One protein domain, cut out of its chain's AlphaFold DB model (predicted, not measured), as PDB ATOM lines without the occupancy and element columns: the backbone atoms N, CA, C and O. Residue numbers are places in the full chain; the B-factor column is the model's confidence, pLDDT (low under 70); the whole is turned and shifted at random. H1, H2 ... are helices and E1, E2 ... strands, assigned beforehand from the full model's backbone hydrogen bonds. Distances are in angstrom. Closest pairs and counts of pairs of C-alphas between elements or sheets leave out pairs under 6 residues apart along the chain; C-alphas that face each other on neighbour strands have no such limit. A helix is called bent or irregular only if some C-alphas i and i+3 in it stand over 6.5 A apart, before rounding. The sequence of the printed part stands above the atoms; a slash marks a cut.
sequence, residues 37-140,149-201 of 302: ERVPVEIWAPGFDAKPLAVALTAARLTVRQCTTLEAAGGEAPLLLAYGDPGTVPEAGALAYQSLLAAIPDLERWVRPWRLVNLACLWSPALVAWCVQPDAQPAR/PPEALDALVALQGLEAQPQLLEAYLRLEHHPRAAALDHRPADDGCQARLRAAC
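What this domain is: This is residues 37 to 140 and 149 to 201 of the 302 residues of an uncharacterized protein of Cyanobium sp. PLM2.Bin73 (UniProt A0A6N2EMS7). A small, strongly twisted sheet of four parallel strands makes the core, with H1 and H3 over one face, H2 over the other, and H6 beside its edge strand E4. H5 packs on H2 and leads out to H4, which with H7 makes a small helical head at one end, off the sheet. The printed part has 157 residues, with seven named helices and four named strands in the order E1 H1 E2 E3 H2 E4 H3 H4 H5 H6 H7; the sheet's order is E2 E1 E3 E4, and the class is mixed, helices and strands. The whole is compact, with a radius of gyration of the C-alphas of 15.5 A and spans of 47 by 32 by 27 A.

Where its parts are: Find C-alpha 40 at (-28.327, -50.279, -28.121); there E1 begins, residues 40 to 44. Next come H1, residues 51 to 59, E2, residues 63 to 67, and E3, residues 79 to 83. At C-alpha 93, (-55.654, -46.889, -29.021), H2 begins and runs 23.1 A to residue 108; it is irregular, only just, with C-alphas 102 and 105 6.9 A apart. Read on through E4, residues 114 to 118, H3, residues 124 to 132, H4, residues 152 to 164, 18.0 A, H5, residues 166 to 176, 15.4 A, H6, residues 179 to 184, and H7, residues 193 to 200, ending at (-59.058, -24.514, -26.241).

How they stand to each other: In the sheet, look for N 43 and O 65 at 2.9 A between E1 and E2, N 80 and O 42 at 2.8 A between E1 and E3, and N 81 and O 115 at 2.8 A between E3 and E4. E1, H1, E2 and E3, H2, E4 are strand-helix-strand units, parallel neighbours joined through a helix, with right-handed crossovers. Three layers result from H1 and H3 on one face, heights 8.8 A and 9.6 A, and H2 on the opposite face, 9.4 A. H6 stands at the sheet's level, with C-alphas 116 and 181 of E4 and H6 closest at 4.8 A. H2 and H5 touch, closest at C-alphas 94 and 168, 5.0 A, at a steep tilt of 42 degrees. H4 and H7 touch, closest at C-alphas 152 and 200, 5.4 A. Every O i to N i+4 pair is within hydrogen-bond range in H1, H3, H4, H5, H6 and H7, and 10 of 12 in H2.

The domain as a whole: The farthest C-alphas, Glu 37 and Cys 201, are 47.6 A apart. Residues 141 to 148 are cut out, leaving 23.0 A between C-alphas 140 and 149. The link from E2 to E3 is long. The mean pLDDT of the printed part is 73.1, and 66 residues are under 70, among them 149 to 164 and 182 to 201.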
ATOM      1  N   GLU A  37     -19.754 -45.286 -29.621       54.06
ATOM      2  CA  GLU A  37     -19.965 -46.694 -29.868       54.06
ATOM      3  C   GLU A  37     -21.465 -46.925 -29.705       54.06
ATOM      4  O   GLU A  37     -22.073 -46.556 -28.706       54.06
ATOM      5  N   ARG A  38     -22.066 -47.405 -30.790       65.50
ATOM      6  CA  ARG A  38     -23.467 -47.771 -31.009       65.50
ATOM      7  C   ARG A  38     -24.219 -48.248 -29.749       65.50
ATOM      8  O   ARG A  38     -24.424 -49.445 -29.588       65.50
ATOM      9  N   VAL A  39     -24.699 -47.330 -28.908       68.69
ATOM     10  CA  VAL A  39     -25.498 -47.680 -27.721       68.69
ATOM     11  C   VAL A  39     -26.805 -48.344 -28.181       68.69
ATOM     12  O   VAL A  39     -27.538 -47.724 -28.964       68.69
ATOM     13  N   PRO A  40     -27.089 -49.597 -27.773       83.44
ATOM     14  CA  PRO A  40     -28.327 -50.279 -28.121       83.44
ATOM     15  C   PRO A  40     -29.494 -49.714 -27.306       83.44
ATOM     16  O   PRO A  40     -29.358 -49.453 -26.117       83.44
ATOM     17  N   VAL A  41     -30.642 -49.527 -27.952       86.31
ATOM     18  CA  VAL A  41     -31.881 -49.004 -27.362       86.31
ATOM     19  C   VAL A  41     -33.051 -49.819 -27.880       86.31
ATOM     20  O   VAL A  41     -33.140 -50.103 -29.078       86.31
ATOM     21  N   GLU A  42     -33.979 -50.149 -26.993       91.06
ATOM     22  CA  GLU A  42     -35.194 -50.877 -27.334       91.06
ATOM     23  C   GLU A  42     -36.409 -49.963 -27.278       91.06
ATOM     24  O   GLU A  42     -36.513 -49.106 -26.408       91.06
ATOM     25  N   ILE A  43     -37.338 -50.138 -28.216       91.38
ATOM     26  CA  ILE A  43     -38.596 -49.391 -28.247       91.38
ATOM     27  C   ILE A  43     -39.747 -50.382 -28.273       91.38
ATOM     28  O   ILE A  43     -39.841 -51.181 -29.204       91.38
ATOM     29  N   TRP A  44     -40.652 -50.288 -27.308       92.44
ATOM     30  CA  TRP A  44     -41.941 -50.965 -27.333       92.44
ATOM     31  C   TRP A  44     -43.057 -49.922 -27.397       92.44
ATOM     32  O   TRP A  44     -43.115 -49.000 -26.586       92.44
ATOM     33  N   ALA A  45     -43.916 -50.043 -28.406       89.56
ATOM     34  CA  ALA A  45     -44.965 -49.077 -28.717       89.56
ATOM     35  C   ALA A  45     -46.237 -49.834 -29.131       89.56
ATOM     36  O   ALA A  45     -46.535 -49.945 -30.324       89.56
ATOM     37  N   PRO A  46     -46.951 -50.459 -28.178       87.81
ATOM     38  CA  PRO A  46     -48.105 -51.287 -28.502       87.81
ATOM     39  C   PRO A  46     -49.155 -50.424 -29.206       87.81
ATOM     40  O   PRO A  46     -49.547 -49.399 -28.676       87.81
ATOM     41  N   GLY A  47     -49.578 -50.795 -30.415       80.75
ATOM     42  CA  GLY A  47     -50.605 -50.052 -31.160       80.75
ATOM     43  C   GLY A  47     -50.208 -48.651 -31.661       80.75
ATOM     44  O   GLY A  47     -51.073 -47.953 -32.184       80.75
ATOM     45  N   PHE A  48     -48.935 -48.249 -31.560       80.25
ATOM     46  CA  PHE A  48     -48.436 -46.952 -32.042       80.25
ATOM     47  C   PHE A  48     -47.298 -47.110 -33.060       80.25
ATOM     48  O   PHE A  48     -46.460 -48.004 -32.950       80.25
ATOM     49  N   ASP A  49     -47.221 -46.199 -34.039       79.75
ATOM     50  CA  ASP A  49     -46.088 -46.148 -34.968       79.75
ATOM     51  C   ASP A  49     -44.898 -45.396 -34.351       79.75
ATOM     52  O   ASP A  49     -44.848 -44.166 -34.334       79.75
ATOM     53  N   ALA A  50     -43.902 -46.147 -33.878       80.88
ATOM     54  CA  ALA A  50     -42.662 -45.594 -33.340       80.88
ATOM     55  C   ALA A  50     -41.541 -45.425 -34.384       80.88
ATOM     56  O   ALA A  50     -40.400 -45.120 -34.017       80.88
ATOM     57  N   LYS A  51     -41.805 -45.620 -35.687       78.88
ATOM     58  CA  LYS A  51     -40.797 -45.401 -36.743       78.88
ATOM     59  C   LYS A  51     -40.183 -43.999 -36.712       78.88
ATOM     60  O   LYS A  51     -38.958 -43.924 -36.824       78.88
ATOM     61  N   PRO A  52     -40.941 -42.898 -36.526       73.94
ATOM     62  CA  PRO A  52     -40.346 -41.561 -36.482       73.94
ATOM     63  C   PRO A  52     -39.316 -41.423 -35.355       73.94
ATOM     64  O   PRO A  52     -38.231 -40.876 -35.562       73.94
ATOM     65  N   LEU A  53     -39.627 -41.994 -34.189       78.19
ATOM     66  CA  LEU A  53     -38.729 -42.019 -33.044       78.19
ATOM     67  C   LEU A  53     -37.466 -42.845 -33.338       78.19
ATOM     68  O   LEU A  53     -36.350 -42.383 -33.093       78.19
ATOM     69  N   ALA A  54     -37.622 -44.033 -33.927       82.19
ATOM     70  CA  ALA A  54     -36.493 -44.880 -34.305       82.19
ATOM     71  C   ALA A  54     -35.560 -44.197 -35.318       82.19
ATOM     72  O   ALA A  54     -34.337 -44.259 -35.173       82.19
ATOM     73  N   VAL A  55     -36.118 -43.490 -36.309       77.00
ATOM     74  CA  VAL A  55     -35.345 -42.712 -37.289       77.00
ATOM     75  C   VAL A  55     -34.561 -41.591 -36.604       77.00
ATOM     76  O   VAL A  55     -33.376 -41.417 -36.890       77.00
ATOM     77  N   ALA A  56     -35.185 -40.858 -35.678       71.06
ATOM     78  CA  ALA A  56     -34.531 -39.775 -34.944       71.06
ATOM     79  C   ALA A  56     -33.356 -40.277 -34.087       71.06
ATOM     80  O   ALA A  56     -32.265 -39.706 -34.135       71.06
ATOM     81  N   LEU A  57     -33.542 -41.381 -33.358       76.56
ATOM     82  CA  LEU A  57     -32.490 -41.995 -32.540       76.56
ATOM     83  C   LEU A  57     -31.352 -42.578 -33.389       76.56
ATOM     84  O   LEU A  57     -30.178 -42.405 -33.060       76.56
ATOM     85  N   THR A  58     -31.681 -43.188 -34.528       79.06
ATOM     86  CA  THR A  58     -30.681 -43.678 -35.492       79.06
ATOM     87  C   THR A  58     -29.860 -42.522 -36.068       79.06
ATOM     88  O   THR A  58     -28.636 -42.612 -36.170       79.06
ATOM     89  N   ALA A  59     -30.498 -41.392 -36.392       71.00
ATOM     90  CA  ALA A  59     -29.802 -40.186 -36.841       71.00
ATOM     91  C   ALA A  59     -28.866 -39.611 -35.759       71.00
ATOM     92  O   ALA A  59     -27.835 -39.021 -36.089       71.00
ATOM     93  N   ALA A  60     -29.181 -39.841 -34.482       68.69
ATOM     94  CA  ALA A  60     -28.322 -39.538 -33.340       68.69
ATOM     95  C   ALA A  60     -27.228 -40.596 -33.074       68.69
ATOM     96  O   ALA A  60     -26.515 -40.493 -32.081       68.69
ATOM     97  N   ARG A  61     -27.040 -41.564 -33.987       71.00
ATOM     98  CA  ARG A  61     -26.036 -42.647 -33.938       71.00
ATOM     99  C   ARG A  61     -26.281 -43.723 -32.868       71.00
ATOM    100  O   ARG A  61     -25.348 -44.438 -32.507       71.00
ATOM    101  N   LEU A  62     -27.520 -43.881 -32.404       77.50
ATOM    102  CA  LEU A  62     -27.922 -44.986 -31.525       77.50
ATOM    103  C   LEU A  62     -28.332 -46.217 -32.348       77.50
ATOM    104  O   LEU A  62     -28.812 -46.083 -33.475       77.50
ATOM    105  N   THR A  63     -28.168 -47.418 -31.786       86.06
ATOM    106  CA  THR A  63     -28.672 -48.658 -32.402       86.06
ATOM    107  C   THR A  63     -30.051 -48.956 -31.855       86.06
ATOM    108  O   THR A  63     -30.198 -49.226 -30.671       86.06
ATOM    109  N   VAL A  64     -31.067 -48.908 -32.709       87.50
ATOM    110  CA  VAL A  64     -32.463 -49.016 -32.280       87.50
ATOM    111  C   VAL A  64     -33.038 -50.375 -32.652       87.50
ATOM    112  O   VAL A  64     -32.962 -50.787 -33.809       87.50
ATOM    113  N   ARG A  65     -33.684 -51.035 -31.689       90.44
ATOM    114  CA  ARG A  65     -34.458 -52.260 -31.891       90.44
ATOM    115  C   ARG A  65     -35.914 -52.030 -31.496       90.44
ATOM    116  O   ARG A  65     -36.215 -51.751 -30.340       90.44
ATOM    117  N   GLN A  66     -36.831 -52.153 -32.451       89.94
ATOM    118  CA  GLN A  66     -38.263 -52.125 -32.153       89.94
ATOM    119  C   GLN A  66     -38.723 -53.514 -31.702       89.94
ATOM    120  O   GLN A  66     -38.467 -54.506 -32.383       89.94
ATOM    121  N   CYS A  67     -39.386 -53.571 -30.553       89.38
ATOM    122  CA  CYS A  67     -39.913 -54.785 -29.948       89.38
ATOM    123  C   CYS A  67     -41.416 -54.878 -30.218       89.38
ATOM    124  O   CYS A  67     -42.148 -53.898 -30.076       89.38
ATOM    125  N   THR A  68     -41.880 -56.064 -30.606       85.31
ATOM    126  CA  THR A  68     -43.301 -56.336 -30.868       85.31
ATOM    127  C   THR A  68     -44.080 -56.619 -29.586       85.31
ATOM    128  O   THR A  68     -45.253 -56.269 -29.493       85.31
ATOM    129  N   THR A  69     -43.424 -57.201 -28.582       87.62
ATOM    130  CA  THR A  69     -43.982 -57.451 -27.249       87.62
ATOM    131  C   THR A  69     -43.011 -56.992 -26.168       87.62
ATOM    132  O   THR A  69     -41.840 -56.714 -26.450       87.62
ATOM    133  N   LEU A  70     -43.495 -56.915 -24.927       86.50
ATOM    134  CA  LEU A  70     -42.661 -56.546 -23.791       86.50
ATOM    135  C   LEU A  70     -41.635 -57.638 -23.461       86.50
ATOM    136  O   LEU A  70     -40.497 -57.337 -23.123       86.50
ATOM    137  N   GLU A  71     -42.005 -58.907 -23.617       86.12
ATOM    138  CA  GLU A  71     -41.133 -60.066 -23.385       86.12
ATOM    139  C   GLU A  71     -40.000 -60.140 -24.412       86.12
ATOM    140  O   GLU A  71     -38.918 -60.646 -24.121       86.12
ATOM    141  N   ALA A  72     -40.234 -59.614 -25.619       83.94
ATOM    142  CA  ALA A  72     -39.221 -59.525 -26.660       83.94
ATOM    143  C   ALA A  72     -38.146 -58.463 -26.359       83.94
ATOM    144  O   ALA A  72     -37.074 -58.518 -26.972       83.94
ATOM    145  N   ALA A  73     -38.401 -57.526 -25.432       80.19
ATOM    146  CA  ALA A  73     -37.415 -56.561 -24.950       80.19
ATOM    147  C   ALA A  73     -36.326 -57.295 -24.140       80.19
ATOM    148  O   ALA A  73     -36.555 -57.843 -23.056       80.19
ATOM    149  N   GLY A  74     -35.132 -57.376 -24.723       64.69
ATOM    150  CA  GLY A  74     -34.035 -58.267 -24.363       64.69
ATOM    151  C   GLY A  74     -33.174 -57.674 -23.251       64.69
ATOM    152  O   GLY A  74     -33.128 -56.469 -23.038       64.69
ATOM    153  N   GLY A  75     -32.523 -58.542 -22.483       65.19
ATOM    154  CA  GLY A  75     -32.075 -58.319 -21.102       65.19
ATOM    155  C   GLY A  75     -31.074 -57.209 -20.754       65.19
ATOM    156  O   GLY A  75     -30.705 -57.163 -19.586       65.19
ATOM    157  N   GLU A  76     -30.640 -56.320 -21.654       71.75
ATOM    158  CA  GLU A  76     -29.476 -55.447 -21.364       71.75
ATOM    159  C   GLU A  76     -29.596 -53.979 -21.807       71.75
ATOM    160  O   GLU A  76     -28.939 -53.117 -21.227       71.75
ATOM    161  N   ALA A  77     -30.438 -53.658 -22.792       82.56
ATOM    162  CA  ALA A  77     -30.546 -52.297 -23.320       82.56
ATOM    163  C   ALA A  77     -31.620 -51.463 -22.588       82.56
ATOM    164  O   ALA A  77     -32.605 -52.021 -22.094       82.56
ATOM    165  N   PRO A  78     -31.489 -50.122 -22.550       85.31
ATOM    166  CA  PRO A  78     -32.550 -49.249 -22.066       85.31
ATOM    167  C   PRO A  78     -33.824 -49.380 -22.913       85.31
ATOM    168  O   PRO A  78     -33.764 -49.346 -24.147       85.31
ATOM    169  N   LEU A  79     -34.979 -49.491 -22.247       88.50
ATOM    170  CA  LEU A  79     -36.289 -49.659 -22.886       88.50
ATOM    171  C   LEU A  79     -37.108 -48.359 -22.914       88.50
ATOM    172  O   LEU A  79     -37.366 -47.733 -21.886       88.50
ATOM    173  N   LEU A  80     -37.585 -47.993 -24.100       88.56
ATOM    174  CA  LEU A  80     -38.507 -46.891 -24.340       88.56
ATOM    175  C   LEU A  80     -39.920 -47.417 -24.574       88.56
ATOM    176  O   LEU A  80     -40.183 -48.113 -25.552       88.56
ATOM    177  N   LEU A  81     -40.833 -47.043 -23.687       90.31
ATOM    178  CA  LEU A  81     -42.257 -47.342 -23.754       90.31
ATOM    179  C   LEU A  81     -42.960 -46.150 -24.417       90.31
ATOM    180  O   LEU A  81     -43.193 -45.128 -23.770       90.31
ATOM    181  N   ALA A  82     -43.239 -46.238 -25.715       87.69
ATOM    182  CA  ALA A  82     -43.773 -45.111 -26.475       87.69
ATOM    183  C   ALA A  82     -45.306 -45.136 -26.565       87.69
ATOM    184  O   ALA A  82     -45.908 -46.177 -26.824       87.69
ATOM    185  N   TYR A  83     -45.919 -43.963 -26.407       84.31
ATOM    186  CA  TYR A  83     -47.355 -43.725 -26.569       84.31
ATOM    187  C   TYR A  83     -47.611 -42.412 -27.320       84.31
ATOM    188  O   TYR A  83     -46.707 -41.590 -27.446       84.31
ATOM    189  N   GLY A  84     -48.813 -42.221 -27.866       77.44
ATOM    190  CA  GLY A  84     -49.181 -41.014 -28.626       77.44
ATOM    191  C   GLY A  84     -50.305 -40.197 -27.988       77.44
ATOM    192  O   GLY A  84     -50.705 -40.462 -26.856       77.44
ATOM    193  N   ASP A  85     -50.857 -39.247 -28.745       71.44
ATOM    194  CA  ASP A  85     -52.058 -38.492 -28.366       71.44
ATOM    195  C   ASP A  85     -53.336 -39.253 -28.759       71.44
ATOM    196  O   ASP A  85     -53.409 -39.777 -29.878       71.44
ATOM    197  N   PRO A  86     -54.394 -39.240 -27.927       61.97
ATOM    198  CA  PRO A  86     -55.602 -40.041 -28.148       61.97
ATOM    199  C   PRO A  86     -56.363 -39.642 -29.420       61.97
ATOM    200  O   PRO A  86     -57.039 -40.475 -30.014       61.97
ATOM    201  N   GLY A  87     -56.216 -38.395 -29.885       57.81
ATOM    202  CA  GLY A  87     -56.838 -37.900 -31.120       57.81
ATOM    203  C   GLY A  87     -56.196 -38.413 -32.416       57.81
ATOM    204  O   GLY A  87     -56.738 -38.197 -33.496       57.81
ATOM    205  N   THR A  88     -55.043 -39.083 -32.326       54.94
ATOM    206  CA  THR A  88     -54.294 -39.591 -33.489       54.94
ATOM    207  C   THR A  88     -54.457 -41.094 -33.711       54.94
ATOM    208  O   THR A  88     -53.918 -41.630 -34.680       54.94
ATOM    209  N   VAL A  89     -55.208 -41.779 -32.839       55.31
ATOM    210  CA  VAL A  89     -55.262 -43.246 -32.797       55.31
ATOM    211  C   VAL A  89     -56.644 -43.763 -33.219       55.31
ATOM    212  O   VAL A  89     -57.653 -43.256 -32.731       55.31
ATOM    213  N   PRO A  90     -56.728 -44.784 -34.091       53.81
ATOM    214  CA  PRO A  90     -57.966 -45.539 -34.308       53.81
ATOM    215  C   PRO A  90     -58.384 -46.312 -33.039       53.81
ATOM    216  O   PRO A  90     -57.624 -46.373 -32.078       53.81
ATOM    217  N   GLU A  91     -59.565 -46.945 -33.038       58.19
ATOM    218  CA  GLU A  91     -60.187 -47.655 -31.889       58.19
ATOM    219  C   GLU A  91     -59.248 -48.589 -31.087       58.19
ATOM    220  O   GLU A  91     -59.450 -48.796 -29.892       58.19
ATOM    221  N   ALA A  92     -58.171 -49.093 -31.699       61.16
ATOM    222  CA  ALA A  92     -57.111 -49.863 -31.040       61.16
ATOM    223  C   ALA A  92     -56.288 -49.077 -29.989       61.16
ATOM    224  O   ALA A  92     -55.561 -49.687 -29.202       61.16
ATOM    225  N   GLY A  93     -56.397 -47.746 -29.945       68.38
ATOM    226  CA  GLY A  93     -55.654 -46.889 -29.021       68.38
ATOM    227  C   GLY A  93     -55.950 -47.179 -27.552       68.38
ATOM    228  O   GLY A  93     -55.024 -47.251 -26.752       68.38
ATOM    229  N   ALA A  94     -57.207 -47.442 -27.182       71.75
ATOM    230  CA  ALA A  94     -57.569 -47.730 -25.788       71.75
ATOM    231  C   ALA A  94     -56.843 -48.964 -25.236       71.75
ATOM    232  O   ALA A  94     -56.295 -48.921 -24.133       71.75
ATOM    233  N   LEU A  95     -56.762 -50.032 -26.033       77.19
ATOM    234  CA  LEU A  95     -56.039 -51.252 -25.673       77.19
ATOM    235  C   LEU A  95     -54.532 -51.000 -25.541       77.19
ATOM    236  O   LEU A  95     -53.889 -51.557 -24.651       77.19
ATOM    237  N   ALA A  96     -53.970 -50.134 -26.384       83.31
ATOM    238  CA  ALA A  96     -52.564 -49.756 -26.330       83.31
ATOM    239  C   ALA A  96     -52.190 -49.038 -25.021       83.31
ATOM    240  O   ALA A  96     -51.247 -49.451 -24.341       83.31
ATOM    241  N   TYR A  97     -52.952 -48.014 -24.615       85.50
ATOM    242  CA  TYR A  97     -52.699 -47.317 -23.348       85.50
ATOM    243  C   TYR A  97     -52.921 -48.223 -22.133       85.50
ATOM    244  O   TYR A  97     -52.140 -48.174 -21.183       85.50
ATOM    245  N   GLN A  98     -53.948 -49.078 -22.163       84.94
ATOM    246  CA  GLN A  98     -54.184 -50.057 -21.099       84.94
ATOM    247  C   GLN A  98     -53.028 -51.055 -20.982       84.94
ATOM    248  O   GLN A  98     -52.594 -51.344 -19.873       84.94
ATOM    249  N   SER A  99     -52.488 -51.527 -22.109       88.06
ATOM    250  CA  SER A  99     -51.332 -52.432 -22.129       88.06
ATOM    251  C   SER A  99     -50.091 -51.782 -21.511       88.06
ATOM    252  O   SER A  99     -49.376 -52.421 -20.743       88.06
ATOM    253  N   LEU A 100     -49.853 -50.499 -21.799       88.44
ATOM    254  CA  LEU A 100     -48.757 -49.735 -21.197       88.44
ATOM    255  C   LEU A 100     -48.942 -49.565 -19.688       88.44
ATOM    256  O   LEU A 100     -48.019 -49.837 -18.926       88.44
ATOM    257  N   LEU A 101     -50.135 -49.156 -19.251       88.00
ATOM    258  CA  LEU A 101     -50.442 -49.001 -17.828       88.00
ATOM    259  C   LEU A 101     -50.337 -50.321 -17.062       88.00
ATOM    260  O   LEU A 101     -49.828 -50.330 -15.945       88.00
ATOM    261  N   ALA A 102     -50.791 -51.423 -17.660       89.12
ATOM    262  CA  ALA A 102     -50.699 -52.751 -17.066       89.12
ATOM    263  C   ALA A 102     -49.246 -53.228 -16.923       89.12
ATOM    264  O   ALA A 102     -48.939 -53.940 -15.974       89.12
ATOM    265  N   ALA A 103     -48.349 -52.810 -17.822       88.88
ATOM    266  CA  ALA A 103     -46.940 -53.187 -17.791       88.88
ATOM    267  C   ALA A 103     -46.107 -52.413 -16.752       88.88
ATOM    268  O   ALA A 103     -45.112 -52.939 -16.257       88.88
ATOM    269  N   ILE A 104     -46.481 -51.170 -16.414       88.00
ATOM    270  CA  ILE A 104     -45.690 -50.293 -15.526       88.00
ATOM    271  C   ILE A 104     -45.342 -50.947 -14.176       88.00
ATOM    272  O   ILE A 104     -44.162 -50.931 -13.829       88.00
ATOM    273  N   PRO A 105     -46.286 -51.549 -13.422       87.31
ATOM    274  CA  PRO A 105     -45.973 -52.139 -12.118       87.31
ATOM    275  C   PRO A 105     -44.924 -53.254 -12.190       87.31
ATOM    276  O   PRO A 105     -44.088 -53.388 -11.295       87.31
ATOM    277  N   ASP A 106     -44.949 -54.047 -13.260       85.62
ATOM    278  CA  ASP A 106     -43.968 -55.108 -13.474       85.62
ATOM    279  C   ASP A 106     -42.611 -54.526 -13.880       85.62
ATOM    280  O   ASP A 106     -41.570 -54.992 -13.416       85.62
ATOM    281  N   LEU A 107     -42.616 -53.454 -14.675       85.00
ATOM    282  CA  LEU A 107     -41.415 -52.732 -15.085       85.00
ATOM    283  C   LEU A 107     -40.746 -51.990 -13.926       85.00
ATOM    284  O   LEU A 107     -39.521 -51.929 -13.868       85.00
ATOM    285  N   GLU A 108     -41.493 -51.472 -12.954       81.88
ATOM    286  CA  GLU A 108     -40.919 -50.870 -11.739       81.88
ATOM    287  C   GLU A 108     -40.070 -51.856 -10.928       81.88
ATOM    288  O   GLU A 108     -39.156 -51.443 -10.214       81.88
ATOM    289  N   ARG A 109     -40.333 -53.158 -11.072       81.50
ATOM    290  CA  ARG A 109     -39.560 -54.237 -10.444       81.50
ATOM    291  C   ARG A 109     -38.388 -54.708 -11.303       81.50
ATOM    292  O   ARG A 109     -37.605 -55.543 -10.852       81.50
ATOM    293  N   TRP A 110     -38.263 -54.223 -12.538       80.88
ATOM    294  CA  TRP A 110     -37.149 -54.583 -13.406       80.88
ATOM    295  C   TRP A 110     -35.857 -53.902 -12.962       80.88
ATOM    296  O   TRP A 110     -35.828 -52.735 -12.586       80.88
ATOM    297  N   VAL A 111     -34.756 -54.636 -13.108       72.00
ATOM    298  CA  VAL A 111     -33.391 -54.139 -12.867       72.00
ATOM    299  C   VAL A 111     -32.918 -53.209 -14.001       72.00
ATOM    300  O   VAL A 111     -31.942 -52.482 -13.859       72.00
ATOM    301  N   ARG A 112     -33.614 -53.215 -15.143       77.44
ATOM    302  CA  ARG A 112     -33.233 -52.486 -16.358       77.44
ATOM    303  C   ARG A 112     -33.784 -51.057 -16.375       77.44
ATOM    304  O   ARG A 112     -34.923 -50.847 -15.956       77.44
ATOM    305  N   PRO A 113     -33.046 -50.083 -16.938       79.69
ATOM    306  CA  PRO A 113     -33.558 -48.734 -17.100       79.69
ATOM    307  C   PRO A 113     -34.654 -48.694 -18.169       79.69
ATOM    308  O   PRO A 113     -34.466 -49.139 -19.301       79.69
ATOM    309  N   TRP A 114     -35.791 -48.095 -17.825       85.19
ATOM    310  CA  TRP A 114     -36.884 -47.845 -18.761       85.19
ATOM    311  C   TRP A 114     -37.488 -46.448 -18.583       85.19
ATOM    312  O   TRP A 114     -37.375 -45.820 -17.519       85.19
ATOM    313  N   ARG A 115     -38.126 -45.946 -19.647       84.88
ATOM    314  CA  ARG A 115     -38.809 -44.644 -19.689       84.88
ATOM    315  C   ARG A 115     -40.113 -44.736 -20.472       84.88
ATOM    316  O   ARG A 115     -40.176 -45.423 -21.485       84.88
ATOM    317  N   LEU A 116     -41.111 -43.978 -20.029       85.94
ATOM    318  CA  LEU A 116     -42.295 -43.656 -20.827       85.94
ATOM    319  C   LEU A 116     -41.982 -42.466 -21.734       85.94
ATOM    320  O   LEU A 116     -41.344 -41.516 -21.283       85.94
ATOM    321  N   VAL A 117     -42.427 -42.527 -22.989       81.44
ATOM    322  CA  VAL A 117     -42.176 -41.509 -24.014       81.44
ATOM    323  C   VAL A 117     -43.488 -41.121 -24.682       81.44
ATOM    324  O   VAL A 117     -44.083 -41.947 -25.380       81.44
ATOM    325  N   ASN A 118     -43.905 -39.861 -24.545       79.06
ATOM    326  CA  ASN A 118     -44.960 -39.326 -25.398       79.06
ATOM    327  C   ASN A 118     -44.360 -38.930 -26.758       79.06
ATOM    328  O   ASN A 118     -43.519 -38.034 -26.851       79.06
ATOM    329  N   LEU A 119     -44.805 -39.582 -27.831       74.69
ATOM    330  CA  LEU A 119     -44.385 -39.300 -29.205       74.69
ATOM    331  C   LEU A 119     -44.746 -37.876 -29.662       74.69
ATOM    332  O   LEU A 119     -44.075 -37.343 -30.545       74.69
ATOM    333  N   ALA A 120     -45.761 -37.248 -29.062       66.00
ATOM    334  CA  ALA A 120     -46.159 -35.868 -29.329       66.00
ATOM    335  C   ALA A 120     -45.283 -34.831 -28.604       66.00
ATOM    336  O   ALA A 120     -45.106 -33.725 -29.114       66.00
ATOM    337  N   CYS A 121     -44.709 -35.189 -27.449       62.28
ATOM    338  CA  CYS A 121     -43.911 -34.286 -26.607       62.28
ATOM    339  C   CYS A 121     -42.397 -34.539 -26.675       62.28
ATOM    340  O   CYS A 121     -41.625 -33.971 -25.905       62.28
ATOM    341  N   LEU A 122     -41.961 -35.383 -27.613       63.41
ATOM    342  CA  LEU A 122     -40.594 -35.877 -27.681       63.41
ATOM    343  C   LEU A 122     -39.551 -34.762 -27.877       63.41
ATOM    344  O   LEU A 122     -39.493 -34.112 -28.926       63.41
ATOM    345  N   TRP A 123     -38.595 -34.683 -26.947       63.81
ATOM    346  CA  TRP A 123     -37.345 -33.945 -27.127       63.81
ATOM    347  C   TRP A 123     -36.161 -34.902 -27.359       63.81
ATOM    348  O   TRP A 123     -35.642 -35.543 -26.445       63.81
ATOM    349  N   SER A 124     -35.718 -35.001 -28.617       63.06
ATOM    350  CA  SER A 124     -34.689 -35.966 -29.050       63.06
ATOM    351  C   SER A 124     -33.360 -35.901 -28.267       63.06
ATOM    352  O   SER A 124     -32.821 -36.968 -27.979       63.06
ATOM    353  N   PRO A 125     -32.815 -34.729 -27.883       59.91
ATOM    354  CA  PRO A 125     -31.567 -34.679 -27.119       59.91
ATOM    355  C   PRO A 125     -31.645 -35.241 -25.683       59.91
ATOM    356  O   PRO A 125     -30.702 -35.921 -25.284       59.91
ATOM    357  N   ALA A 126     -32.735 -35.036 -24.924       66.00
ATOM    358  CA  ALA A 126     -32.899 -35.674 -23.600       66.00
ATOM    359  C   ALA A 126     -32.956 -37.184 -23.713       66.00
ATOM    360  O   ALA A 126     -32.362 -37.902 -22.910       66.00
ATOM    361  N   LEU A 127     -33.660 -37.658 -24.738       70.00
ATOM    362  CA  LEU A 127     -33.794 -39.077 -24.978       70.00
ATOM    363  C   LEU A 127     -32.434 -39.727 -25.251       70.00
ATOM    364  O   LEU A 127     -32.118 -40.761 -24.673       70.00
ATOM    365  N   VAL A 128     -31.601 -39.082 -26.072       70.06
ATOM    366  CA  VAL A 128     -30.226 -39.531 -26.328       70.06
ATOM    367  C   VAL A 128     -29.395 -39.518 -25.046       70.06
ATOM    368  O   VAL A 128     -28.707 -40.498 -24.768       70.06
ATOM    369  N   ALA A 129     -29.469 -38.447 -24.250       67.81
ATOM    370  CA  ALA A 129     -28.733 -38.345 -22.991       67.81
ATOM    371  C   ALA A 129     -29.100 -39.475 -22.017       67.81
ATOM    372  O   ALA A 129     -28.208 -40.091 -21.437       67.81
ATOM    373  N   TRP A 130     -30.387 -39.807 -21.901       74.81
ATOM    374  CA  TRP A 130     -30.836 -40.932 -21.085       74.81
ATOM    375  C   TRP A 130     -30.307 -42.278 -21.593       74.81
ATOM    376  O   TRP A 130     -29.838 -43.081 -20.794       74.81
ATOM    377  N   CYS A 131     -30.338 -42.531 -22.904       73.06
ATOM    378  CA  CYS A 131     -29.836 -43.794 -23.453       73.06
ATOM    379  C   CYS A 131     -28.340 -44.000 -23.165       73.06
ATOM    380  O   CYS A 131     -27.913 -45.123 -22.924       73.06
ATOM    381  N   VAL A 132     -27.547 -42.924 -23.200       70.25
ATOM    382  CA  VAL A 132     -26.092 -42.973 -22.968       70.25
ATOM    383  C   VAL A 132     -25.753 -43.028 -21.475       70.25
ATOM    384  O   VAL A 132     -24.764 -43.650 -21.095       70.25
ATOM    385  N   GLN A 133     -26.552 -42.383 -20.625       68.12
ATOM    386  CA  GLN A 133     -26.348 -42.337 -19.177       68.12
ATOM    387  C   GLN A 133     -27.686 -42.566 -18.454       68.12
ATOM    388  O   GLN A 133     -28.310 -41.606 -17.994       68.12
ATOM    389  N   PRO A 134     -28.146 -43.826 -18.336       61.34
ATOM    390  CA  PRO A 134     -29.474 -44.143 -17.804       61.34
ATOM    391  C   PRO A 134     -29.679 -43.683 -16.355       61.34
ATOM    392  O   PRO A 134     -30.807 -43.334 -15.987       61.34
ATOM    393  N   ASP A 135     -28.591 -43.630 -15.580       62.19
ATOM    394  CA  ASP A 135     -28.569 -43.209 -14.175       62.19
ATOM    395  C   ASP A 135     -28.283 -41.711 -13.987       62.19
ATOM    396  O   ASP A 135     -28.470 -41.173 -12.893       62.19
ATOM    397  N   ALA A 136     -27.845 -41.005 -15.035       55.25
ATOM    398  CA  ALA A 136     -27.625 -39.569 -14.948       55.25
ATOM    399  C   ALA A 136     -28.950 -38.825 -15.119       55.25
ATOM    400  O   ALA A 136     -29.771 -39.135 -15.987       55.25
ATOM    401  N   GLN A 137     -29.153 -37.783 -14.311       52.75
ATOM    402  CA  GLN A 137     -30.180 -36.801 -14.631       52.75
ATOM    403  C   GLN A 137     -29.760 -36.124 -15.940       52.75
ATOM    404  O   GLN A 137     -28.656 -35.572 -15.990       52.75
ATOM    405  N   PRO A 138     -30.589 -36.163 -16.999       53.12
ATOM    406  CA  PRO A 138     -30.219 -35.516 -18.242       53.12
ATOM    407  C   PRO A 138     -30.008 -34.029 -17.949       53.12
ATOM    408  O   PRO A 138     -30.776 -33.432 -17.185       53.12
ATOM    409  N   ALA A 139     -28.931 -33.456 -18.494       48.91
ATOM    410  CA  ALA A 139     -28.611 -32.049 -18.296       48.91
ATOM    411  C   ALA A 139     -29.860 -31.219 -18.609       48.91
ATOM    412  O   ALA A 139     -30.427 -31.377 -19.685       48.91
ATOM    413  N   ARG A 140     -30.309 -30.399 -17.652       50.62
ATOM    414  CA  ARG A 140     -31.496 -29.551 -17.792       50.62
ATOM    415  C   ARG A 140     -31.114 -28.340 -18.642       50.62
ATOM    416  O   ARG A 140     -30.500 -27.424 -18.094       50.62
ATOM    417  N   PRO A 149     -51.104 -23.563 -25.585       54.69
ATOM    418  CA  PRO A 149     -52.446 -24.124 -25.638       54.69
ATOM    419  C   PRO A 149     -52.662 -24.883 -26.956       54.69
ATOM    420  O   PRO A 149     -52.167 -24.435 -27.999       54.69
ATOM    421  N   PRO A 150     -53.368 -26.029 -26.917       58.38
ATOM    422  CA  PRO A 150     -53.608 -26.835 -28.101       58.38
ATOM    423  C   PRO A 150     -54.366 -26.039 -29.166       58.38
ATOM    424  O   PRO A 150     -55.216 -25.210 -28.829       58.38
ATOM    425  N   GLU A 151     -54.077 -26.269 -30.451       61.28
ATOM    426  CA  GLU A 151     -54.894 -25.664 -31.505       61.28
ATOM    427  C   GLU A 151     -56.340 -26.152 -31.387       61.28
ATOM    428  O   GLU A 151     -56.596 -27.307 -31.054       61.28
ATOM    429  N   ALA A 152     -57.304 -25.281 -31.686       61.44
ATOM    430  CA  ALA A 152     -58.726 -25.574 -31.500       61.44
ATOM    431  C   ALA A 152     -59.190 -26.854 -32.219       61.44
ATOM    432  O   ALA A 152     -60.069 -27.556 -31.724       61.44
ATOM    433  N   LEU A 153     -58.603 -27.163 -33.382       60.81
ATOM    434  CA  LEU A 153     -58.914 -28.373 -34.142       60.81
ATOM    435  C   LEU A 153     -58.360 -29.630 -33.464       60.81
ATOM    436  O   LEU A 153     -59.094 -30.605 -33.324       60.81
ATOM    437  N   ASP A 154     -57.112 -29.587 -33.003       61.38
ATOM    438  CA  ASP A 154     -56.466 -30.705 -32.309       61.38
ATOM    439  C   ASP A 154     -57.140 -30.961 -30.956       61.38
ATOM    440  O   ASP A 154     -57.436 -32.102 -30.605       61.38
ATOM    441  N   ALA A 155     -57.494 -29.891 -30.237       63.56
ATOM    442  CA  ALA A 155     -58.268 -29.962 -29.005       63.56
ATOM    443  C   ALA A 155     -59.678 -30.534 -29.240       63.56
ATOM    444  O   ALA A 155     -60.140 -31.353 -28.448       63.56
ATOM    445  N   LEU A 156     -60.348 -30.161 -30.340       62.09
ATOM    446  CA  LEU A 156     -61.662 -30.701 -30.707       62.09
ATOM    447  C   LEU A 156     -61.581 -32.191 -31.045       62.09
ATOM    448  O   LEU A 156     -62.424 -32.955 -30.583       62.09
ATOM    449  N   VAL A 157     -60.589 -32.613 -31.834       64.25
ATOM    450  CA  VAL A 157     -60.388 -34.029 -32.187       64.25
ATOM    451  C   VAL A 157     -60.060 -34.846 -30.944       64.25
ATOM    452  O   VAL A 157     -60.657 -35.904 -30.745       64.25
ATOM    453  N   ALA A 158     -59.178 -34.329 -30.083       64.56
ATOM    454  CA  ALA A 158     -58.911 -34.924 -28.786       64.56
ATOM    455  C   ALA A 158     -60.224 -35.062 -28.008       64.56
ATOM    456  O   ALA A 158     -60.632 -36.191 -27.774       64.56
ATOM    457  N   LEU A 159     -60.945 -33.970 -27.711       64.00
ATOM    458  CA  LEU A 159     -62.199 -33.999 -26.940       64.00
ATOM    459  C   LEU A 159     -63.273 -34.920 -27.528       64.00
ATOM    460  O   LEU A 159     -63.926 -35.611 -26.757       64.00
ATOM    461  N   GLN A 160     -63.444 -34.983 -28.851       63.78
ATOM    462  CA  GLN A 160     -64.376 -35.931 -29.475       63.78
ATOM    463  C   GLN A 160     -63.978 -37.385 -29.188       63.78
ATOM    464  O   GLN A 160     -64.839 -38.209 -28.884       63.78
ATOM    465  N   GLY A 161     -62.680 -37.691 -29.226       62.38
ATOM    466  CA  GLY A 161     -62.158 -38.975 -28.762       62.38
ATOM    467  C   GLY A 161     -62.382 -39.195 -27.261       62.38
ATOM    468  O   GLY A 161     -62.744 -40.296 -26.850       62.38
ATOM    469  N   LEU A 162     -62.234 -38.145 -26.446       60.12
ATOM    470  CA  LEU A 162     -62.436 -38.203 -24.992       60.12
ATOM    471  C   LEU A 162     -63.911 -38.434 -24.607       60.12
ATOM    472  O   LEU A 162     -64.178 -39.141 -23.640       60.12
ATOM    473  N   GLU A 163     -64.861 -37.865 -25.355       66.06
ATOM    474  CA  GLU A 163     -66.306 -38.076 -25.172       66.06
ATOM    475  C   GLU A 163     -66.738 -39.469 -25.632       66.06
ATOM    476  O   GLU A 163     -67.541 -40.122 -24.965       66.06
ATOM    477  N   ALA A 164     -66.187 -39.943 -26.751       66.38
ATOM    478  CA  ALA A 164     -66.487 -41.271 -27.267       66.38
ATOM    479  C   ALA A 164     -65.945 -42.384 -26.354       66.38
ATOM    480  O   ALA A 164     -66.536 -43.460 -26.286       66.38
ATOM    481  N   GLN A 165     -64.817 -42.148 -25.667       71.69
ATOM    482  CA  GLN A 165     -64.118 -43.167 -24.879       71.69
ATOM    483  C   GLN A 165     -63.527 -42.589 -23.572       71.69
ATOM    484  O   GLN A 165     -62.323 -42.349 -23.475       71.69
ATOM    485  N   PRO A 166     -64.329 -42.433 -22.501       74.69
ATOM    486  CA  PRO A 166     -63.853 -41.885 -21.223       74.69
ATOM    487  C   PRO A 166     -62.702 -42.683 -20.586       74.69
ATOM    488  O   PRO A 166     -61.819 -42.119 -19.946       74.69
ATOM    489  N   GLN A 167     -62.679 -44.001 -20.801       75.75
ATOM    490  CA  GLN A 167     -61.627 -44.892 -20.299       75.75
ATOM    491  C   GLN A 167     -60.274 -44.636 -20.984       75.75
ATOM    492  O   GLN A 167     -59.225 -44.759 -20.354       75.75
ATOM    493  N   LEU A 168     -60.292 -44.243 -22.264       75.94
ATOM    494  CA  LEU A 168     -59.103 -43.858 -23.026       75.94
ATOM    495  C   LEU A 168     -58.502 -42.562 -22.470       75.94
ATOM    496  O   LEU A 168     -57.288 -42.476 -22.290       75.94
ATOM    497  N   LEU A 169     -59.357 -41.581 -22.150       73.25
ATOM    498  CA  LEU A 169     -58.936 -40.341 -21.500       73.25
ATOM    499  C   LEU A 169     -58.244 -40.628 -20.171       73.25
ATOM    500  O   LEU A 169     -57.163 -40.111 -19.912       73.25
ATOM    501  N   GLU A 170     -58.884 -41.425 -19.320       77.25
ATOM    502  CA  GLU A 170     -58.345 -41.742 -18.005       77.25
ATOM    503  C   GLU A 170     -56.984 -42.434 -18.121       77.25
ATOM    504  O   GLU A 170     -56.044 -42.069 -17.415       77.25
ATOM    505  N   ALA A 171     -56.847 -43.374 -19.060       81.12
ATOM    506  CA  ALA A 171     -55.586 -44.056 -19.307       81.12
ATOM    507  C   ALA A 171     -54.489 -43.104 -19.822       81.12
ATOM    508  O   ALA A 171     -53.370 -43.119 -19.312       81.12
ATOM    509  N   TYR A 172     -54.820 -42.239 -20.785       79.25
ATOM    510  CA  TYR A 172     -53.905 -41.225 -21.308       79.25
ATOM    511  C   TYR A 172     -53.457 -40.243 -20.218       79.25
ATOM    512  O   TYR A 172     -52.261 -40.024 -20.045       79.25
ATOM    513  N   LEU A 173     -54.394 -39.699 -19.432       77.12
ATOM    514  CA  LEU A 173     -54.063 -38.795 -18.332       77.12
ATOM    515  C   LEU A 173     -53.166 -39.497 -17.311       77.12
ATOM    516  O   LEU A 173     -52.167 -38.920 -16.902       77.12
ATOM    517  N   ARG A 174     -53.451 -40.747 -16.934       81.88
ATOM    518  CA  ARG A 174     -52.583 -41.500 -16.012       81.88
ATOM    519  C   ARG A 174     -51.146 -41.630 -16.530       81.88
ATOM    520  O   ARG A 174     -50.219 -41.556 -15.728       81.88
ATOM    521  N   LEU A 175     -50.956 -41.788 -17.838       81.12
ATOM    522  CA  LEU A 175     -49.627 -41.842 -18.454       81.12
ATOM    523  C   LEU A 175     -48.949 -40.466 -18.511       81.12
ATOM    524  O   LEU A 175     -47.775 -40.365 -18.170       81.12
ATOM    525  N   GLU A 176     -49.687 -39.405 -18.842       77.50
ATOM    526  CA  GLU A 176     -49.179 -38.022 -18.846       77.50
ATOM    527  C   GLU A 176     -48.743 -37.532 -17.459       77.50
ATOM    528  O   GLU A 176     -47.740 -36.832 -17.329       77.50
ATOM    529  N   HIS A 177     -49.466 -37.925 -16.409       76.38
ATOM    530  CA  HIS A 177     -49.123 -37.583 -15.025       76.38
ATOM    531  C   HIS A 177     -48.069 -38.531 -14.436       76.38
ATOM    532  O   HIS A 177     -47.667 -38.374 -13.281       76.38
ATOM    533  N   HIS A 178     -47.606 -39.530 -15.194       80.62
ATOM    534  CA  HIS A 178     -46.658 -40.499 -14.676       80.62
ATOM    535  C   HIS A 178     -45.277 -39.849 -14.466       80.62
ATOM    536  O   HIS A 178     -44.713 -39.274 -15.404       80.62
ATOM    537  N   PRO A 179     -44.642 -40.003 -13.286       75.56
ATOM    538  CA  PRO A 179     -43.386 -39.319 -12.961       75.56
ATOM    539  C   PRO A 179     -42.245 -39.652 -13.934       75.56
ATOM    540  O   PRO A 179     -41.405 -38.804 -14.226       75.56
ATOM    541  N   ARG A 180     -42.218 -40.876 -14.484       76.19
ATOM    542  CA  ARG A 180     -41.227 -41.284 -15.503       76.19
ATOM    543  C   ARG A 180     -41.377 -40.540 -16.834       76.19
ATOM    544  O   ARG A 180     -40.345 -40.265 -17.445       76.19
ATOM    545  N   ALA A 181     -42.607 -40.243 -17.265       71.81
ATOM    546  CA  ALA A 181     -42.880 -39.494 -18.494       71.81
ATOM    547  C   ALA A 181     -42.484 -38.022 -18.306       71.81
ATOM    548  O   ALA A 181     -41.653 -37.500 -19.047       71.81
ATOM    549  N   ALA A 182     -42.946 -37.405 -17.212       68.06
ATOM    550  CA  ALA A 182     -42.578 -36.040 -16.833       68.06
ATOM    551  C   ALA A 182     -41.050 -35.845 -16.732       68.06
ATOM    552  O   ALA A 182     -40.492 -34.874 -17.246       68.06
ATOM    553  N   ALA A 183     -40.346 -36.812 -16.128       67.88
ATOM    554  CA  ALA A 183     -38.895 -36.763 -15.972       67.88
ATOM    555  C   ALA A 183     -38.115 -36.857 -17.294       67.88
ATOM    556  O   ALA A 183     -36.989 -36.368 -17.347       67.88
ATOM    557  N   LEU A 184     -38.658 -37.510 -18.328       67.94
ATOM    558  CA  LEU A 184     -38.025 -37.575 -19.650       67.94
ATOM    559  C   LEU A 184     -38.243 -36.285 -20.440       67.94
ATOM    560  O   LEU A 184     -37.320 -35.775 -21.071       67.94
ATOM    561  N   ASP A 185     -39.460 -35.757 -20.376       59.75
ATOM    562  CA  ASP A 185     -39.851 -34.547 -21.093       59.75
ATOM    563  C   ASP A 185     -39.317 -33.271 -20.415       59.75
ATOM    564  O   ASP A 185     -39.563 -32.165 -20.889       59.75
ATOM    565  N   HIS A 186     -38.601 -33.413 -19.291       59.34
ATOM    566  CA  HIS A 186     -38.112 -32.310 -18.458       59.34
ATOM    567  C   HIS A 186     -39.199 -31.300 -18.082       59.34
ATOM    568  O   HIS A 186     -38.914 -30.124 -17.848       59.34
ATOM    569  N   ARG A 187     -40.446 -31.763 -17.998       57.12
ATOM    570  CA  ARG A 187     -41.607 -30.940 -17.677       57.12
ATOM    571  C   ARG A 187     -42.141 -31.307 -16.296       57.12
ATOM    572  O   ARG A 187     -42.008 -32.459 -15.876       57.12
ATOM    573  N   PRO A 188     -42.735 -30.353 -15.561       60.09
ATOM    574  CA  PRO A 188     -43.545 -30.708 -14.405       60.09
ATOM    575  C   PRO A 188     -44.702 -31.615 -14.849       60.09
ATOM    576  O   PRO A 188     -45.136 -31.543 -16.002       60.09
ATOM    577  N   ALA A 189     -45.196 -32.461 -13.940       60.59
ATOM    578  CA  ALA A 189     -46.431 -33.204 -14.176       60.59
ATOM    579  C   ALA A 189     -47.536 -32.218 -14.586       60.59
ATOM    580  O   ALA A 189     -47.694 -31.153 -13.982       60.59
ATOM    581  N   ASP A 190     -48.228 -32.523 -15.679       61.97
ATOM    582  CA  ASP A 190     -49.119 -31.573 -16.331       61.97
ATOM    583  C   ASP A 190     -50.546 -31.649 -15.779       61.97
ATOM    584  O   ASP A 190     -51.492 -32.021 -16.478       61.97
ATOM    585  N   ASP A 191     -50.704 -31.221 -14.526       62.19
ATOM    586  CA  ASP A 191     -51.990 -31.204 -13.812       62.19
ATOM    587  C   ASP A 191     -53.051 -30.317 -14.511       62.19
ATOM    588  O   ASP A 191     -54.253 -30.414 -14.257       62.19
ATOM    589  N   GLY A 192     -52.615 -29.436 -15.422       65.44
ATOM    590  CA  GLY A 192     -53.460 -28.521 -16.189       65.44
ATOM    591  C   GLY A 192     -53.838 -29.005 -17.593       65.44
ATOM    592  O   GLY A 192     -54.582 -28.295 -18.278       65.44
ATOM    593  N   CYS A 193     -53.363 -30.172 -18.048       65.44
ATOM    594  CA  CYS A 193     -53.553 -30.661 -19.421       65.44
ATOM    595  C   CYS A 193     -55.034 -30.669 -19.832       65.44
ATOM    596  O   CYS A 193     -55.439 -30.086 -20.843       65.44
ATOM    597  N   GLN A 194     -55.875 -31.256 -18.976       63.78
ATOM    598  CA  GLN A 194     -57.313 -31.358 -19.207       63.78
ATOM    599  C   GLN A 194     -57.992 -29.981 -19.220       63.78
ATOM    600  O   GLN A 194     -58.890 -29.737 -20.027       63.78
ATOM    601  N   ALA A 195     -57.560 -29.068 -18.348       68.19
ATOM    602  CA  ALA A 195     -58.094 -27.712 -18.296       68.19
ATOM    603  C   ALA A 195     -57.745 -26.921 -19.566       68.19
ATOM    604  O   ALA A 195     -58.611 -26.232 -20.101       68.19
ATOM    605  N   ARG A 196     -56.525 -27.066 -20.105       68.25
ATOM    606  CA  ARG A 196     -56.106 -26.400 -21.352       68.25
ATOM    607  C   ARG A 196     -56.788 -26.973 -22.591       68.25
ATOM    608  O   ARG A 196     -57.186 -26.196 -23.453       68.25
ATOM    609  N   LEU A 197     -57.002 -28.289 -22.654       63.94
ATOM    610  CA  LEU A 197     -57.813 -28.912 -23.709       63.94
ATOM    611  C   LEU A 197     -59.251 -28.381 -23.693       63.94
ATOM    612  O   LEU A 197     -59.777 -27.977 -24.725       63.94
ATOM    613  N   ARG A 198     -59.871 -28.299 -22.509       66.25
ATOM    614  CA  ARG A 198     -61.218 -27.723 -22.357       66.25
ATOM    615  C   ARG A 198     -61.254 -26.236 -22.709       66.25
ATOM    616  O   ARG A 198     -62.169 -25.802 -23.401       66.25
ATOM    617  N   ALA A 199     -60.257 -25.462 -22.280       67.81
ATOM    618  CA  ALA A 199     -60.160 -24.034 -22.574       67.81
ATOM    619  C   ALA A 199     -59.934 -23.747 -24.068       67.81
ATOM    620  O   ALA A 199     -60.447 -22.758 -24.581       67.81
ATOM    621  N   ALA A 200     -59.225 -24.618 -24.790       62.19
ATOM    622  CA  ALA A 200     -59.058 -24.514 -26.241       62.19
ATOM    623  C   ALA A 200     -60.354 -24.816 -27.021       62.19
ATOM    624  O   ALA A 200     -60.488 -24.435 -28.185       62.19
ATOM    625  N   CYS A 201     -61.341 -25.438 -26.376       62.03
ATOM    626  CA  CYS A 201     -62.621 -25.827 -26.963       62.03
ATOM    627  C   CYS A 201     -63.775 -24.914 -26.544       62.03
ATOM    628  O   CYS A 201     -64.873 -25.362 -26.216       62.03
TER     629      CYS A 201